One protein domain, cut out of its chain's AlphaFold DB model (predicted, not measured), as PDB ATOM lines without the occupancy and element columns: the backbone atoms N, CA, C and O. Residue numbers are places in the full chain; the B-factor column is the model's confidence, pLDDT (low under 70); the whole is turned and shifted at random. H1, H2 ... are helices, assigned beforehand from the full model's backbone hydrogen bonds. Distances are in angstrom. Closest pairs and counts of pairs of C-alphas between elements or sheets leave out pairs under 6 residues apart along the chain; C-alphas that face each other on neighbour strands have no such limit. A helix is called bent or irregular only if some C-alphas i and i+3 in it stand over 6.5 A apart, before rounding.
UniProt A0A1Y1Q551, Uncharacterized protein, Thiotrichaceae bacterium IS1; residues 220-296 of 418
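Overview. This is residues 220 to 296 of the 418 residues of an uncharacterized protein of Thiotrichaceae bacterium IS1 (UniProt A0A1Y1Q551). Three helices, H2, H3 and the first arm of long bent H4, make a triangular core, H3 crossing the others; H1 lies outside near H2 and H3, and residues 291 to 296 of H4 stick out. The printed part has 77 residues with four named helices, H1 to H4 in chain order: all helix, compact, radius of gyration of the C-alphas 12.4 A, spans 39 by 27 by 16 A.

Along the chain. Find C-alpha 271 at (79.854, 138.026, 127.510), where H4, residues 271 to 296, begins. By its hydrogen bonds it was assigned as one helix, but it is bent: C-alphas 285 and 288 are 7.6 A apart. Arm H4a, residues 271 to 285, spans 20.6 A; H4b, residues 288 to 296, 12.5 A, ending at (74.448, 119.232, 98.416). H3, residues 249 to 265, spans 24.5 A; H2, residues 235 to 245, 15.4 A; H1, residues 220 to 227, 10.4 A.

Arrangement. H4a touches H3, closest C-alphas Val 255 and Tyr 282 at 6.0 A, opposite ways at a steep 53 degrees. H4a touches H2, closest C-alphas Asp 237 and Gln 275 at 7.5 A. H3 touches H2 with residues 251 to 256 alone, closest C-alphas Ala 245 and Leu 251 at 5.1 A. H1 is close to H2 but not clearly touching, Leu 226 to Cys 238, C-alphas 6.8 A apart. Every O i to N i+4 pair is within hydrogen-bond range in H1, H2, H4a and H4b; H3 has 12 of 13.

Size, cuts and confidence. The farthest C-alphas, Glu 269 and Ser 296, are 40.1 A apart. The printed part has no cut and no long link; pLDDT is under 70 at residues 265 to 269.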
ATOM      1  N   SER A 220      94.124 133.328 108.837       91.44
ATOM      2  CA  SER A 220      94.545 134.715 108.612       91.44
ATOM      3  C   SER A 220      93.475 135.576 107.937       91.44
ATOM      4  O   SER A 220      93.407 136.775 108.186       91.44
ATOM      5  N   ASP A 221      92.651 134.992 107.066       92.12
ATOM      6  CA  ASP A 221      91.582 135.714 106.370       92.12
ATOM      7  C   ASP A 221      90.337 135.850 107.250       92.12
ATOM      8  O   ASP A 221      89.655 136.873 107.195       92.12
ATOM      9  N   ILE A 222      90.084 134.866 108.118       92.56
ATOM     10  CA  ILE A 222      89.065 134.967 109.167       92.56
ATOM     11  C   ILE A 222      89.434 136.098 110.130       92.56
ATOM     12  O   ILE A 222      88.592 136.938 110.433       92.56
ATOM     13  N   ASP A 223      90.698 136.187 110.548       91.75
ATOM     14  CA  ASP A 223      91.167 137.265 111.421       91.75
ATOM     15  C   ASP A 223      91.021 138.642 110.769       91.75
ATOM     16  O   ASP A 223      90.557 139.577 111.422       91.75
ATOM     17  N   LYS A 224      91.345 138.777 109.473       91.31
ATOM     18  CA  LYS A 224      91.103 140.018 108.710       91.31
ATOM     19  C   LYS A 224      89.620 140.399 108.694       91.31
ATOM     20  O   LYS A 224      89.301 141.574 108.865       91.31
ATOM     21  N   LEU A 225      88.727 139.426 108.501       90.81
ATOM     22  CA  LEU A 225      87.278 139.637 108.514       90.81
ATOM     23  C   LEU A 225      86.811 140.117 109.890       90.81
ATOM     24  O   LEU A 225      86.172 141.160 109.994       90.81
ATOM     25  N   LEU A 226      87.198 139.422 110.960       91.12
ATOM     26  CA  LEU A 226      86.809 139.787 112.325       91.12
ATOM     27  C   LEU A 226      87.436 141.107 112.791       91.12
ATOM     28  O   LEU A 226      86.857 141.799 113.628       91.12
ATOM     29  N   HIS A 227      88.566 141.515 112.205       89.00
ATOM     30  CA  HIS A 227      89.193 142.805 112.490       89.00
ATOM     31  C   HIS A 227      88.294 144.001 112.160       89.00
ATOM     32  O   HIS A 227      88.406 145.042 112.806       89.00
ATOM     33  N   GLN A 228      87.362 143.858 111.210       85.50
ATOM     34  CA  GLN A 228      86.361 144.888 110.914       85.50
ATOM     35  C   GLN A 228      85.478 145.193 112.138       85.50
ATOM     36  O   GLN A 228      85.018 146.318 112.309       85.50
ATOM     37  N   GLY A 229      85.309 144.207 113.028       82.44
ATOM     38  CA  GLY A 229      84.583 144.312 114.292       82.44
ATOM     39  C   GLY A 229      85.444 144.657 115.512       82.44
ATOM     40  O   GLY A 229      84.916 144.692 116.624       82.44
ATOM     41  N   LYS A 230      86.753 144.920 115.351       79.12
ATOM     42  CA  LYS A 230      87.724 145.034 116.464       79.12
ATOM     43  C   LYS A 230      87.371 146.097 117.508       79.12
ATOM     44  O   LYS A 230      87.788 145.999 118.655       79.12
ATOM     45  N   THR A 231      86.602 147.116 117.138       79.00
ATOM     46  CA  THR A 231      86.153 148.147 118.084       79.00
ATOM     47  C   THR A 231      85.104 147.647 119.081       79.00
ATOM     48  O   THR A 231      84.838 148.346 120.054       79.00
ATOM     49  N   ARG A 232      84.474 146.490 118.830       82.50
ATOM     50  CA  ARG A 232      83.395 145.929 119.663       82.50
ATOM     51  C   ARG A 232      83.685 144.513 120.158       82.50
ATOM     52  O   ARG A 232      83.275 144.189 121.263       82.50
ATOM     53  N   PHE A 233      84.361 143.678 119.374       88.00
ATOM     54  CA  PHE A 233      84.569 142.271 119.728       88.00
ATOM     55  C   PHE A 233      85.731 142.073 120.702       88.00
ATOM     56  O   PHE A 233      86.814 142.631 120.515       88.00
ATOM     57  N   SER A 234      85.512 141.236 121.719       86.75
ATOM     58  CA  SER A 234      86.578 140.711 122.573       86.75
ATOM     59  C   SER A 234      87.300 139.531 121.909       86.75
ATOM     60  O   SER A 234      86.840 138.969 120.914       86.75
ATOM     61  N   GLU A 235      88.431 139.108 122.476       86.12
ATOM     62  CA  GLU A 235      89.119 137.889 122.024       86.12
ATOM     63  C   GLU A 235      88.247 136.636 122.193       86.12
ATOM     64  O   GLU A 235      88.245 135.766 121.321       86.12
ATOM     65  N   ASP A 236      87.458 136.571 123.270       84.75
ATOM     66  CA  ASP A 236      86.518 135.472 123.515       84.75
ATOM     67  C   ASP A 236      85.384 135.448 122.485       84.75
ATOM     68  O   ASP A 236      84.984 134.377 122.037       84.75
ATOM     69  N   ASP A 237      84.901 136.615 122.060       87.50
ATOM     70  CA  ASP A 237      83.902 136.736 120.998       87.50
ATOM     71  C   ASP A 237      84.455 136.265 119.646       87.50
ATOM     72  O   ASP A 237      83.793 135.517 118.927       87.50
ATOM     73  N   CYS A 238      85.690 136.647 119.310       89.31
ATOM     74  CA  CYS A 238      86.360 136.169 118.102       89.31
ATOM     75  C   CYS A 238      86.564 134.646 118.128       89.31
ATOM     76  O   CYS A 238      86.362 133.986 117.107       89.31
ATOM     77  N   ARG A 239      86.932 134.079 119.287       88.50
ATOM     78  CA  ARG A 239      87.059 132.625 119.472       88.50
ATOM     79  C   ARG A 239      85.711 131.928 119.279       88.50
ATOM     80  O   ARG A 239      85.622 131.015 118.463       88.50
ATOM     81  N   PHE A 240      84.666 132.430 119.930       88.00
ATOM     82  CA  PHE A 240      83.298 131.931 119.793       88.00
ATOM     83  C   PHE A 240      82.818 131.942 118.332       88.00
ATOM     84  O   PHE A 240      82.287 130.942 117.847       88.00
ATOM     85  N   ILE A 241      83.055 133.036 117.593       90.81
ATOM     86  CA  ILE A 241      82.702 133.131 116.167       90.81
ATOM     87  C   ILE A 241      83.422 132.047 115.352       90.81
ATOM     88  O   ILE A 241      82.773 131.328 114.587       90.81
ATOM     89  N   LYS A 242      84.743 131.904 115.526       90.94
ATOM     90  CA  LYS A 242      85.543 130.884 114.828       90.94
ATOM     91  C   LYS A 242      85.044 129.467 115.121       90.94
ATOM     92  O   LYS A 242      84.987 128.642 114.214       90.94
ATOM     93  N   GLU A 243      84.665 129.182 116.363       86.50
ATOM     94  CA  GLU A 243      84.194 127.858 116.785       86.50
ATOM     95  C   GLU A 243      82.817 127.515 116.204       86.50
ATOM     96  O   GLU A 243      82.609 126.422 115.670       86.50
ATOM     97  N   ILE A 244      81.864 128.447 116.271       88.56
ATOM     98  CA  ILE A 244      80.484 128.170 115.865       88.56
ATOM     99  C   ILE A 244      80.294 128.232 114.343       88.56
ATOM    100  O   ILE A 244      79.527 127.442 113.786       88.56
ATOM    101  N   ALA A 245      80.997 129.130 113.647       90.31
ATOM    102  CA  ALA A 245      80.892 129.290 112.196       90.31
ATOM    103  C   ALA A 245      81.939 128.495 111.402       90.31
ATOM    104  O   ALA A 245      81.758 128.290 110.196       90.31
ATOM    105  N   GLY A 246      83.016 128.042 112.049       90.19
ATOM    106  CA  GLY A 246      84.164 127.470 111.355       90.19
ATOM    107  C   GLY A 246      84.800 128.500 110.420       90.19
ATOM    108  O   GLY A 246      84.871 129.687 110.724       90.19
ATOM    109  N   GLY A 247      85.239 128.053 109.243       90.69
ATOM    110  CA  GLY A 247      85.821 128.935 108.227       90.69
ATOM    111  C   GLY A 247      84.924 129.216 107.022       90.69
ATOM    112  O   GLY A 247      85.416 129.660 105.985       90.69
ATOM    113  N   HIS A 248      83.620 128.941 107.107       91.25
ATOM    114  CA  HIS A 248      82.709 129.181 105.989       91.25
ATOM    115  C   HIS A 248      82.336 130.679 105.894       91.25
ATOM    116  O   HIS A 248      81.732 131.200 106.837       91.25
ATOM    117  N   PRO A 249      82.607 131.385 104.770       91.38
ATOM    118  CA  PRO A 249      82.476 132.847 104.680       91.38
ATOM    119  C   PRO A 249      81.107 133.384 105.103       91.38
ATOM    120  O   PRO A 249      81.011 134.307 105.906       91.38
ATOM    121  N   HIS A 250      80.031 132.779 104.595       91.44
ATOM    122  CA  HIS A 250      78.677 133.219 104.917       91.44
ATOM    123  C   HIS A 250      78.307 132.984 106.385       91.44
ATOM    124  O   HIS A 250      77.643 133.819 106.986       91.44
ATOM    125  N   LEU A 251      78.750 131.866 106.966       93.06
ATOM    126  CA  LEU A 251      78.449 131.522 108.354       93.06
ATOM    127  C   LEU A 251      79.146 132.503 109.305       93.06
ATOM    128  O   LEU A 251      78.513 133.022 110.221       93.06
ATOM    129  N   LEU A 252      80.409 132.832 109.009       93.06
ATOM    130  CA  LEU A 252      81.193 133.842 109.724       93.06
ATOM    131  C   LEU A 252      80.525 135.220 109.688       93.06
ATOM    132  O   LEU A 252      80.376 135.851 110.729       93.06
ATOM    133  N   GLN A 253      80.090 135.667 108.507       92.88
ATOM    134  CA  GLN A 253      79.430 136.965 108.337       92.88
ATOM    135  C   GLN A 253      78.110 137.055 109.120       92.88
ATOM    136  O   GLN A 253      77.854 138.070 109.761       92.88
ATOM    137  N   VAL A 254      77.288 135.997 109.117       93.62
ATOM    138  CA  VAL A 254      76.006 136.003 109.844       93.62
ATOM    139  C   VAL A 254      76.236 136.091 111.353       93.62
ATOM    140  O   VAL A 254      75.643 136.950 112.002       93.62
ATOM    141  N   VAL A 255      77.103 135.248 111.932       93.12
ATOM    142  CA  VAL A 255      77.333 135.285 113.388       93.12
ATOM    143  C   VAL A 255      78.015 136.584 113.825       93.12
ATOM    144  O   VAL A 255      77.648 137.142 114.857       93.12
ATOM    145  N   ALA A 256      78.955 137.108 113.030       92.81
ATOM    146  CA  ALA A 256      79.598 138.385 113.315       92.81
ATOM    147  C   ALA A 256      78.587 139.541 113.261       92.81
ATOM    148  O   ALA A 256      78.572 140.380 114.161       92.81
ATOM    149  N   SER A 257      77.683 139.544 112.275       92.69
ATOM    150  CA  SER A 257      76.605 140.532 112.196       92.69
ATOM    151  C   SER A 257      75.681 140.471 113.411       92.69
ATOM    152  O   SER A 257      75.427 141.498 114.032       92.69
ATOM    153  N   LEU A 258      75.217 139.276 113.790       91.50
ATOM    154  CA  LEU A 258      74.332 139.102 114.945       91.50
ATOM    155  C   LEU A 258      75.006 139.526 116.253       91.50
ATOM    156  O   LEU A 258      74.375 140.142 117.111       91.50
ATOM    157  N   LEU A 259      76.298 139.229 116.409       90.56
ATOM    158  CA  LEU A 259      77.049 139.654 117.583       90.56
ATOM    159  C   LEU A 259      77.218 141.176 117.621       90.56
ATOM    160  O   LEU A 259      77.054 141.778 118.682       90.56
ATOM    161  N   TRP A 260      77.497 141.805 116.478       90.50
ATOM    162  CA  TRP A 260      77.569 143.260 116.353       90.50
ATOM    163  C   TRP A 260      76.255 143.936 116.766       90.50
ATOM    164  O   TRP A 260      76.281 144.896 117.538       90.50
ATOM    165  N   ASP A 261      75.120 143.395 116.322       88.69
ATOM    166  CA  ASP A 261      73.792 143.916 116.653       88.69
ATOM    167  C   ASP A 261      73.421 143.659 118.123       88.69
ATOM    168  O   ASP A 261      72.737 144.474 118.752       88.69
ATOM    169  N   ALA A 262      73.905 142.561 118.716       86.75
ATOM    170  CA  ALA A 262      73.723 142.275 120.138       86.75
ATOM    171  C   ALA A 262      74.420 143.315 121.028       86.75
ATOM    172  O   ALA A 262      73.847 143.727 122.035       86.75
ATOM    173  N   TYR A 263      75.606 143.795 120.635       83.81
ATOM    174  CA  TYR A 263      76.290 144.897 121.321       83.81
ATOM    175  C   TYR A 263      75.497 146.214 121.290       83.81
ATOM    176  O   TYR A 263      75.628 147.020 122.208       83.81
ATOM    177  N   GLU A 264      74.679 146.436 120.257       76.56
ATOM    178  CA  GLU A 264      73.923 147.679 120.064       76.56
ATOM    179  C   GLU A 264      72.546 147.648 120.747       76.56
ATOM    180  O   GLU A 264      72.151 148.616 121.394       76.56
ATOM    181  N   ASN A 265      71.835 146.521 120.655       69.38
ATOM    182  CA  ASN A 265      70.433 146.417 121.072       69.38
ATOM    183  C   ASN A 265      70.225 145.774 122.451       69.38
ATOM    184  O   ASN A 265      69.157 145.920 123.047       69.38
ATOM    185  N   LYS A 266      71.205 145.015 122.955       63.78
ATOM    186  CA  LYS A 266      71.099 144.255 124.209       63.78
ATOM    187  C   LYS A 266      72.443 144.310 124.943       63.78
ATOM    188  O   LYS A 266      73.193 143.335 124.868       63.78
ATOM    189  N   PRO A 267      72.770 145.400 125.666       61.97
ATOM    190  CA  PRO A 267      73.975 145.454 126.488       61.97
ATOM    191  C   PRO A 267      73.844 144.448 127.640       61.97
ATOM    192  O   PRO A 267      73.416 144.759 128.746       61.97
ATOM    193  N   VAL A 268      74.151 143.189 127.351       64.12
ATOM    194  CA  VAL A 268      74.320 142.138 128.340       64.12
ATOM    195  C   VAL A 268      75.755 142.270 128.823       64.12
ATOM    196  O   VAL A 268      76.689 142.029 128.058       64.12
ATOM    197  N   GLU A 269      75.930 142.677 130.081       66.19
ATOM    198  CA  GLU A 269      77.259 142.855 130.684       66.19
ATOM    199  C   GLU A 269      78.065 141.551 130.700       66.19
ATOM    200  O   GLU A 269      79.285 141.583 130.593       66.19
ATOM    201  N   ASN A 270      77.385 140.401 130.788       77.12
ATOM    202  CA  ASN A 270      78.016 139.087 130.765       77.12
ATOM    203  C   ASN A 270      78.255 138.609 129.312       77.12
ATOM    204  O   ASN A 270      77.280 138.271 128.627       77.12
ATOM    205  N   PRO A 271      79.522 138.495 128.857       74.25
ATOM    206  CA  PRO A 271      79.854 138.026 127.510       74.25
ATOM    207  C   PRO A 271      79.261 136.653 127.183       74.25
ATOM    208  O   PRO A 271      78.749 136.450 126.085       74.25
ATOM    209  N   ARG A 272      79.231 135.740 128.159       75.56
ATOM    210  CA  ARG A 272      78.724 134.374 127.978       75.56
ATOM    211  C   ARG A 272      77.232 134.360 127.649       75.56
ATOM    212  O   ARG A 272      76.810 133.756 126.671       75.56
ATOM    213  N   LYS A 273      76.434 135.116 128.405       78.50
ATOM    214  CA  LYS A 273      74.984 135.212 128.180       78.50
ATOM    215  C   LYS A 273      74.653 135.890 126.844       78.50
ATOM    216  O   LYS A 273      73.646 135.568 126.218       78.50
ATOM    217  N   ARG A 274      75.501 136.819 126.382       82.81
ATOM    218  CA  ARG A 274      75.384 137.410 125.040       82.81
ATOM    219  C   ARG A 274      75.643 136.367 123.952       82.81
ATOM    220  O   ARG A 274      74.829 136.243 123.042       82.81
ATOM    221  N   GLN A 275      76.733 135.610 124.063       82.44
ATOM    222  CA  GLN A 275      77.084 134.541 123.121       82.44
ATOM    223  C   GLN A 275      75.994 133.464 123.053       82.44
ATOM    224  O   GLN A 275      75.630 133.029 121.963       82.44
ATOM    225  N   GLU A 276      75.398 133.105 124.194       78.75
ATOM    226  CA  GLU A 276      74.285 132.154 124.260       78.75
ATOM    227  C   GLU A 276      73.062 132.607 123.448       78.75
ATOM    228  O   GLU A 276      72.512 131.842 122.652       78.75
ATOM    229  N   LEU A 277      72.653 133.869 123.613       80.44
ATOM    230  CA  LEU A 277      71.543 134.452 122.857       80.44
ATOM    231  C   LEU A 277      71.853 134.519 121.357       80.44
ATOM    232  O   LEU A 277      71.006 134.163 120.538       80.44
ATOM    233  N   VAL A 278      73.073 134.938 121.005       86.75
ATOM    234  CA  VAL A 278      73.521 135.041 119.610       86.75
ATOM    235  C   VAL A 278      73.556 133.671 118.946       86.75
ATOM    236  O   VAL A 278      73.097 133.547 117.819       86.75
ATOM    237  N   ALA A 279      74.036 132.625 119.617       84.19
ATOM    238  CA  ALA A 279      74.071 131.277 119.055       84.19
ATOM    239  C   ALA A 279      72.669 130.707 118.769       84.19
ATOM    240  O   ALA A 279      72.478 130.065 117.735       84.19
ATOM    241  N   GLN A 280      71.684 130.969 119.640       80.62
ATOM    242  CA  GLN A 280      70.287 130.594 119.383       80.62
ATOM    243  C   GLN A 280      69.761 131.278 118.121       80.62
ATOM    244  O   GLN A 280      69.294 130.612 117.197       80.62
ATOM    245  N   GLU A 281      69.873 132.604 118.066       87.19
ATOM    246  CA  GLU A 281      69.420 133.406 116.927       87.19
ATOM    247  C   GLU A 281      70.156 133.032 115.633       87.19
ATOM    248  O   GLU A 281      69.552 132.919 114.564       87.19
ATOM    249  N   TYR A 282      71.451 132.745 115.747       90.31
ATOM    250  CA  TYR A 282      72.305 132.313 114.656       90.31
ATOM    251  C   TYR A 282      71.828 131.002 114.041       90.31
ATOM    252  O   TYR A 282      71.606 130.966 112.832       90.31
ATOM    253  N   TYR A 283      71.603 129.956 114.846       88.00
ATOM    254  CA  TYR A 283      71.126 128.670 114.334       88.00
ATOM    255  C   TYR A 283      69.816 128.822 113.551       88.00
ATOM    256  O   TYR A 283      69.720 128.327 112.426       88.00
ATOM    257  N   PHE A 284      68.835 129.558 114.088       87.12
ATOM    258  CA  PHE A 284      67.576 129.810 113.378       87.12
ATOM    259  C   PHE A 284      67.788 130.585 112.072       87.12
ATOM    260  O   PHE A 284      67.185 130.241 111.055       87.12
ATOM    261  N   SER A 285      68.688 131.571 112.077       89.00
ATOM    262  CA  SER A 285      69.005 132.392 110.903       89.00
ATOM    263  C   SER A 285      69.672 131.593 109.781       89.00
ATOM    264  O   SER A 285      69.416 131.849 108.603       89.00
ATOM    265  N   VAL A 286      70.510 130.606 110.117       91.31
ATOM    266  CA  VAL A 286      71.231 129.801 109.115       91.31
ATOM    267  C   VAL A 286      70.597 128.446 108.821       91.31
ATOM    268  O   VAL A 286      71.041 127.789 107.883       91.31
ATOM    269  N   LYS A 287      69.544 128.030 109.539       89.50
ATOM    270  CA  LYS A 287      68.927 126.693 109.423       89.50
ATOM    271  C   LYS A 287      68.641 126.278 107.974       89.50
ATOM    272  O   LYS A 287      69.031 125.191 107.556       89.50
ATOM    273  N   SER A 288      68.025 127.157 107.182       89.56
ATOM    274  CA  SER A 288      67.763 126.884 105.760       89.56
ATOM    275  C   SER A 288      69.047 126.774 104.928       89.56
ATOM    276  O   SER A 288      69.108 125.959 104.015       89.56
ATOM    277  N   GLY A 289      70.084 127.554 105.239       89.31
ATOM    278  CA  GLY A 289      71.383 127.450 104.573       89.31
ATOM    279  C   GLY A 289      72.112 126.146 104.909       89.31
ATOM    280  O   GLY A 289      72.685 125.526 104.018       89.31
ATOM    281  N   LEU A 290      72.043 125.697 106.169       91.56
ATOM    282  CA  LEU A 290      72.596 124.406 106.597       91.56
ATOM    283  C   LEU A 290      71.898 123.242 105.893       91.56
ATOM    284  O   LEU A 290      72.579 122.325 105.442       91.56
ATOM    285  N   LYS A 291      70.571 123.319 105.725       92.06
ATOM    286  CA  LYS A 291      69.806 122.354 104.929       92.06
ATOM    287  C   LYS A 291      70.332 122.262 103.495       92.06
ATOM    288  O   LYS A 291      70.629 121.168 103.036       92.06
ATOM    289  N   ASN A 292      70.529 123.395 102.822       89.19
ATOM    290  CA  ASN A 292      71.030 123.400 101.444       89.19
ATOM    291  C   ASN A 292      72.454 122.821 101.342       89.19
ATOM    292  O   ASN A 292      72.763 122.095 100.401       89.19
ATOM    293  N   ILE A 293      73.328 123.111 102.316       90.81
ATOM    294  CA  ILE A 293      74.667 122.501 102.388       90.81
ATOM    295  C   ILE A 293      74.545 120.986 102.590       90.81
ATOM    296  O   ILE A 293      75.204 120.223 101.890       90.81
ATOM    297  N   TRP A 294      73.680 120.549 103.505       92.31
ATOM    298  CA  TRP A 294      73.434 119.135 103.775       92.31
ATOM    299  C   TRP A 294      72.948 118.389 102.528       92.31
ATOM    300  O   TRP A 294      73.508 117.355 102.175       92.31
ATOM    301  N   GLU A 295      71.958 118.939 101.827       90.19
ATOM    302  CA  GLU A 295      71.387 118.364 100.603       90.19
ATOM    303  C   GLU A 295      72.376 118.357  99.428       90.19
ATOM    304  O   GLU A 295      72.269 117.503  98.552       90.19
ATOM    305  N   SER A 296      73.378 119.243  99.428       86.06
ATOM    306  CA  SER A 296      74.448 119.232  98.416       86.06
ATOM    307  C   SER A 296      75.447 118.078  98.585       86.06
ATOM    308  O   SER A 296      76.190 117.744  97.659       86.06
TER     309      SER A 296